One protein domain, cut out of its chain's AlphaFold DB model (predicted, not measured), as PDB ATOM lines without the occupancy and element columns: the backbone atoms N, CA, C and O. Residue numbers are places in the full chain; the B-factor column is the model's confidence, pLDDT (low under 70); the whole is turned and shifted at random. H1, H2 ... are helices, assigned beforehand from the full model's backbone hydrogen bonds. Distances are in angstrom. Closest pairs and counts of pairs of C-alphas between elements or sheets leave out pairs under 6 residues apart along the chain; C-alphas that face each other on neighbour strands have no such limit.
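This is residues 63 to 107 of the 133 residues of an uncharacterized protein of Phytophthora fragariae (UniProt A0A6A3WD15). Two helices, H2 and H1, make a loose, open corner: H1 begins near the last residues of H2 and runs away from it at a slant, and the long link of residues 77 to 87 folds back from the far end of H1 to the beginning of H2. The very short helix H3 follows close after the end of H2, and the last residues, 104 to 107, lead on to one end of the long axis, while the turn near Pro 78 lies at the other. The printed part has 45 residues with three named helices, in the order H1, H2, H3 along the chain, and no named strand; the class is all helix. It is only just loose, close to compact, with a radius of gyration of the C-alphas of 11.4 A, and it is elongated, spanning 34 by 19 by 17 A.

The longest helix is H2, residues 88 to 98. H1, residues 68 to 76, is close to H2 but not clearly touching it, with 2 pairs of C-alphas within 8 A. The closest C-alphas of the two are those of Ala 69 and Glu 98, 7.4 A apart. Their lines stand at a steep tilt of 56 degrees, and they run the same way; their centres are 13.9 A apart. H3, residues 100 to 103, is also close to H2 but not clearly touching, with the C-alphas of Asn 96 and Asn 103 the closest at 6.7 A. H1 and H3 are apart. In H1 and H2 every pair of O i and N i+4 is within hydrogen-bond range; H3 is too short for such a pair, and its one pair of O i and N i+3 is within range.

H2, from Leu 88 to Glu 98, has 11 residues and measures 15.3 A from first to last C-alpha; C-alpha 88 is at (42.807, -6.875, -21.946). H1, from Leu 68 to Arg 76, has 9 residues and measures 12.3 A, beginning with C-alpha 68 at (35.652, 1.806, -14.574). H3, from Pro 100 to Asn 103, has 4 residues and measures 5.4 A, ending with C-alpha 103 at (51.212, -6.993, -7.292).

The two C-alphas farthest apart are those of Pro 78 and Phe 105, at 34.1 A, and the first and last printed C-alphas, of Thr 63 and Asp 107, are 28.0 A apart. The printed part has no cut. H1 and H2 are joined by a long link of 11 residues, and H2 and H3 by a tight link of 1 residue. The mean pLDDT of the printed part is 84.5; it is under 70 at residues 63 to 64, residue 100 and residues 102 to 103.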
ATOM      1  N   THR A  63      30.030  -9.143 -14.013       67.50
ATOM      2  CA  THR A  63      30.631  -8.622 -15.240       67.50
ATOM      3  C   THR A  63      31.699  -7.613 -14.839       67.50
ATOM      4  O   THR A  63      31.386  -6.567 -14.269       67.50
ATOM      5  N   TRP A  64      32.961  -7.950 -15.084       69.69
ATOM      6  CA  TRP A  64      34.061  -7.011 -14.932       69.69
ATOM      7  C   TRP A  64      33.991  -5.999 -16.075       69.69
ATOM      8  O   TRP A  64      33.935  -6.386 -17.243       69.69
ATOM      9  N   TYR A  65      33.938  -4.712 -15.731       75.94
ATOM     10  CA  TYR A  65      33.931  -3.620 -16.697       75.94
ATOM     11  C   TYR A  65      35.309  -2.949 -16.683       75.94
ATOM     12  O   TYR A  65      35.588  -2.207 -15.734       75.94
ATOM     13  N   PRO A  66      36.168  -3.206 -17.685       81.12
ATOM     14  CA  PRO A  66      37.422  -2.473 -17.827       81.12
ATOM     15  C   PRO A  66      37.142  -0.973 -18.012       81.12
ATOM     16  O   PRO A  66      36.086  -0.595 -18.526       81.12
ATOM     17  N   GLY A  67      38.041  -0.107 -17.540       86.75
ATOM     18  CA  GLY A  67      37.900   1.348 -17.651       86.75
ATOM     19  C   GLY A  67      37.028   2.001 -16.592       86.75
ATOM     20  O   GLY A  67      36.843   3.218 -16.619       86.75
ATOM     21  N   LEU A  68      36.479   1.237 -15.639       88.25
ATOM     22  CA  LEU A  68      35.652   1.806 -14.574       88.25
ATOM     23  C   LEU A  68      36.436   2.822 -13.732       88.25
ATOM     24  O   LEU A  68      35.872   3.845 -13.343       88.25
ATOM     25  N   ALA A  69      37.721   2.568 -13.478       87.56
ATOM     26  CA  ALA A  69      38.574   3.478 -12.725       87.56
ATOM     27  C   ALA A  69      38.869   4.763 -13.507       87.56
ATOM     28  O   ALA A  69      38.626   5.857 -12.992       87.56
ATOM     29  N   SER A  70      39.279   4.652 -14.775       89.50
ATOM     30  CA  SER A  70      39.469   5.804 -15.665       89.50
ATOM     31  C   SER A  70      38.199   6.639 -15.811       89.50
ATOM     32  O   SER A  70      38.234   7.862 -15.652       89.50
ATOM     33  N   ARG A  71      37.039   5.996 -15.987       90.12
ATOM     34  CA  ARG A  71      35.737   6.674 -16.038       90.12
ATOM     35  C   ARG A  71      35.405   7.376 -14.726       90.12
ATOM     36  O   ARG A  71      34.974   8.527 -14.734       90.12
ATOM     37  N   GLN A  72      35.610   6.712 -13.591       90.25
ATOM     38  CA  GLN A  72      35.342   7.291 -12.276       90.25
ATOM     39  C   GLN A  72      36.269   8.473 -11.969       90.25
ATOM     40  O   GLN A  72      35.832   9.425 -11.317       90.25
ATOM     41  N   ALA A  73      37.516   8.427 -12.442       90.19
ATOM     42  CA  ALA A  73      38.478   9.516 -12.334       90.19
ATOM     43  C   ALA A  73      38.062  10.717 -13.197       90.19
ATOM     44  O   ALA A  73      37.977  11.824 -12.674       90.19
ATOM     45  N   ASN A  74      37.673  10.491 -14.455       92.81
ATOM     46  CA  ASN A  74      37.155  11.541 -15.341       92.81
ATOM     47  C   ASN A  74      35.848  12.165 -14.822       92.81
ATOM     48  O   ASN A  74      35.611  13.356 -14.996       92.81
ATOM     49  N   LEU A  75      34.993  11.385 -14.151       93.31
ATOM     50  CA  LEU A  75      33.791  11.908 -13.489       93.31
ATOM     51  C   LEU A  75      34.116  12.801 -12.282       93.31
ATOM     52  O   LEU A  75      33.324  13.680 -11.948       93.31
ATOM     53  N   ARG A  76      35.240  12.557 -11.597       94.25
ATOM     54  CA  ARG A  76      35.701  13.375 -10.464       94.25
ATOM     55  C   ARG A  76      36.436  14.630 -10.930       94.25
ATOM     56  O   ARG A  76      36.280  15.669 -10.296       94.25
ATOM     57  N   ASP A  77      37.199  14.526 -12.014       94.69
ATOM     58  CA  ASP A  77      37.909  15.632 -12.651       94.69
ATOM     59  C   ASP A  77      37.733  15.575 -14.182       94.69
ATOM     60  O   ASP A  77      38.425  14.809 -14.860       94.69
ATOM     61  N   PRO A  78      36.819  16.391 -14.743       92.06
ATOM     62  CA  PRO A  78      36.540  16.405 -16.177       92.06
ATOM     63  C   PRO A  78      37.727  16.789 -17.068       92.06
ATOM     64  O   PRO A  78      37.687  16.485 -18.256       92.06
ATOM     65  N   ASN A  79      38.768  17.434 -16.524       94.50
ATOM     66  CA  ASN A  79      39.952  17.845 -17.289       94.50
ATOM     67  C   ASN A  79      41.033  16.754 -17.346       94.50
ATOM     68  O   ASN A  79      42.039  16.923 -18.034       94.50
ATOM     69  N   LEU A  80      40.856  15.649 -16.615       92.56
ATOM     70  CA  LEU A  80      41.852  14.583 -16.515       92.56
ATOM     71  C   LEU A  80      41.962  13.760 -17.807       92.56
ATOM     72  O   LEU A  80      43.038  13.260 -18.119       92.56
ATOM     73  N   HIS A  81      40.850  13.623 -18.542       89.94
ATOM     74  CA  HIS A  81      40.755  12.942 -19.839       89.94
ATOM     75  C   HIS A  81      41.511  11.598 -19.921       89.94
ATOM     76  O   HIS A  81      42.137  11.293 -20.935       89.94
ATOM     77  N   ARG A  82      41.457  10.771 -18.866       90.62
ATOM     78  CA  ARG A  82      42.053   9.428 -18.883       90.62
ATOM     79  C   ARG A  82      41.383   8.575 -19.954       90.62
ATOM     80  O   ARG A  82      40.154   8.494 -19.987       90.62
ATOM     81  N   ALA A  83      42.189   7.943 -20.800       90.69
ATOM     82  CA  ALA A  83      41.702   6.969 -21.765       90.69
ATOM     83  C   ALA A  83      41.174   5.726 -21.032       90.69
ATOM     84  O   ALA A  83      41.777   5.281 -20.058       90.69
ATOM     85  N   GLU A  84      40.045   5.186 -21.487       90.25
ATOM     86  CA  GLU A  84      39.591   3.871 -21.031       90.25
ATOM     87  C   GLU A  84      40.417   2.775 -21.736       90.25
ATOM     88  O   GLU A  84      40.761   2.958 -22.907       90.25
ATOM     89  N   PRO A  85      40.718   1.647 -21.066       92.44
ATOM     90  CA  PRO A  85      41.425   0.521 -21.661       92.44
ATOM     91  C   PRO A  85      40.704  -0.025 -22.891       92.44
ATOM     92  O   PRO A  85      39.493  -0.264 -22.865       92.44
ATOM     93  N   THR A  86      41.461  -0.256 -23.955       92.25
ATOM     94  CA  THR A  86      40.947  -0.742 -25.240       92.25
ATOM     95  C   THR A  86      41.177  -2.235 -25.443       92.25
ATOM     96  O   THR A  86      40.473  -2.868 -26.235       92.25
ATOM     97  N   ASP A  87      42.100  -2.818 -24.681       90.44
ATOM     98  CA  ASP A  87      42.385  -4.243 -24.683       90.44
ATOM     99  C   ASP A  87      42.535  -4.823 -23.266       90.44
ATOM    100  O   ASP A  87      42.449  -4.134 -22.246       90.44
ATOM    101  N   LEU A  88      42.693  -6.148 -23.207       85.31
ATOM    102  CA  LEU A  88      42.807  -6.875 -21.946       85.31
ATOM    103  C   LEU A  88      44.089  -6.522 -21.181       85.31
ATOM    104  O   LEU A  88      44.072  -6.559 -19.954       85.31
ATOM    105  N   LEU A  89      45.186  -6.215 -21.877       88.81
ATOM    106  CA  LEU A  89      46.461  -5.901 -21.243       88.81
ATOM    107  C   LEU A  89      46.371  -4.545 -20.539       88.81
ATOM    108  O   LEU A  89      46.622  -4.471 -19.339       88.81
ATOM    109  N   GLU A  90      45.880  -3.521 -21.237       90.81
ATOM    110  CA  GLU A  90      45.635  -2.191 -20.668       90.81
ATOM    111  C   GLU A  90      44.655  -2.252 -19.486       90.81
ATOM    112  O   GLU A  90      44.817  -1.555 -18.484       90.81
ATOM    113  N   ALA A  91      43.637  -3.112 -19.568       88.62
ATOM    114  CA  ALA A  91      42.661  -3.266 -18.499       88.62
ATOM    115  C   ALA A  91      43.238  -3.964 -17.258       88.62
ATOM    116  O   ALA A  91      42.870  -3.637 -16.126       88.62
ATOM    117  N   LEU A  92      44.140  -4.928 -17.458       86.00
ATOM    118  CA  LEU A  92      44.888  -5.554 -16.371       86.00
ATOM    119  C   LEU A  92      45.855  -4.555 -15.730       86.00
ATOM    120  O   LEU A  92      45.949  -4.525 -14.505       86.00
ATOM    121  N   ASP A  93      46.514  -3.711 -16.521       86.38
ATOM    122  CA  ASP A  93      47.411  -2.667 -16.019       86.38
ATOM    123  C   ASP A  93      46.665  -1.590 -15.218       86.38
ATOM    124  O   ASP A  93      47.136  -1.165 -14.156       86.38
ATOM    125  N   GLU A  94      45.461  -1.204 -15.652       88.31
ATOM    126  CA  GLU A  94      44.574  -0.332 -14.877       88.31
ATOM    127  C   GLU A  94      44.216  -0.972 -13.525       88.31
ATOM    128  O   GLU A  94      44.381  -0.345 -12.478       88.31
ATOM    129  N   ALA A  95      43.793  -2.241 -13.518       83.88
ATOM    130  CA  ALA A  95      43.458  -2.957 -12.284       83.88
ATOM    131  C   ALA A  95      44.670  -3.114 -11.347       83.88
ATOM    132  O   ALA A  95      44.542  -2.959 -10.133       83.88
ATOM    133  N   ASN A  96      45.849  -3.381 -11.911       83.44
ATOM    134  CA  ASN A  96      47.116  -3.465 -11.188       83.44
ATOM    135  C   ASN A  96      47.493  -2.139 -10.513       83.44
ATOM    136  O   ASN A  96      48.044  -2.150  -9.411       83.44
ATOM    137  N   SER A  97      47.204  -1.017 -11.176       82.81
ATOM    138  CA  SER A  97      47.503   0.332 -10.686       82.81
ATOM    139  C   SER A  97      46.538   0.780  -9.589       82.81
ATOM    140  O   SER A  97      46.954   1.397  -8.610       82.81
ATOM    141  N   GLU A  98      45.251   0.470  -9.741       83.56
ATOM    142  CA  GLU A  98      44.216   0.829  -8.766       83.56
ATOM    143  C   GLU A  98      44.264  -0.047  -7.514       83.56
ATOM    144  O   GLU A  98      43.870   0.406  -6.437       83.56
ATOM    145  N   ASP A  99      44.784  -1.273  -7.638       78.62
ATOM    146  CA  ASP A  99      44.898  -2.207  -6.524       78.62
ATOM    147  C   ASP A  99      46.317  -2.796  -6.367       78.62
ATOM    148  O   ASP A  99      46.542  -3.992  -6.590       78.62
ATOM    149  N   PRO A 100      47.309  -1.977  -5.948       69.88
ATOM    150  CA  PRO A 100      48.725  -2.359  -5.962       69.88
ATOM    151  C   PRO A 100      49.066  -3.576  -5.100       69.88
ATOM    152  O   PRO A 100      50.097  -4.216  -5.312       69.88
ATOM    153  N   TRP A 101      48.225  -3.920  -4.118       71.38
ATOM    154  CA  TRP A 101      48.481  -5.067  -3.248       71.38
ATOM    155  C   TRP A 101      48.413  -6.400  -3.998       71.38
ATOM    156  O   TRP A 101      49.108  -7.334  -3.604       71.38
ATOM    157  N   HIS A 102      47.659  -6.489  -5.102       62.31
ATOM    158  CA  HIS A 102      47.662  -7.674  -5.967       62.31
ATOM    159  C   HIS A 102      49.041  -7.944  -6.583       62.31
ATOM    160  O   HIS A 102      49.374  -9.094  -6.868       62.31
ATOM    161  N   ASN A 103      49.857  -6.900  -6.751       69.38
ATOM    162  CA  ASN A 103      51.212  -6.993  -7.292       69.38
ATOM    163  C   ASN A 103      52.284  -6.929  -6.203       69.38
ATOM    164  O   ASN A 103      53.476  -6.865  -6.506       69.38
ATOM    165  N   HIS A 104      51.888  -6.969  -4.929       70.31
ATOM    166  CA  HIS A 104      52.831  -6.942  -3.824       70.31
ATOM    167  C   HIS A 104      53.735  -8.181  -3.900       70.31
ATOM    168  O   HIS A 104      53.260  -9.311  -3.811       70.31
ATOM    169  N   PHE A 105      55.035  -7.948  -4.114       74.88
ATOM    170  CA  PHE A 105      56.066  -8.956  -4.402       74.88
ATOM    171  C   PHE A 105      55.974  -9.664  -5.763       74.88
ATOM    172  O   PHE A 105      56.716 -10.618  -5.991       74.88
ATOM    173  N   ARG A 106      55.117  -9.223  -6.690       73.75
ATOM    174  CA  ARG A 106      55.108  -9.757  -8.064       73.75
ATOM    175  C   ARG A 106      56.364  -9.336  -8.826       73.75
ATOM    176  O   ARG A 106      56.986 -10.175  -9.473       73.75
ATOM    177  N   ASP A 107      56.752  -8.072  -8.671       74.81
ATOM    178  CA  ASP A 107      57.946  -7.498  -9.305       74.81
ATOM    179  C   ASP A 107      59.213  -7.699  -8.461       74.81
ATOM    180  O   ASP A 107      60.325  -7.695  -8.980       74.81
TER     181      ASP A 107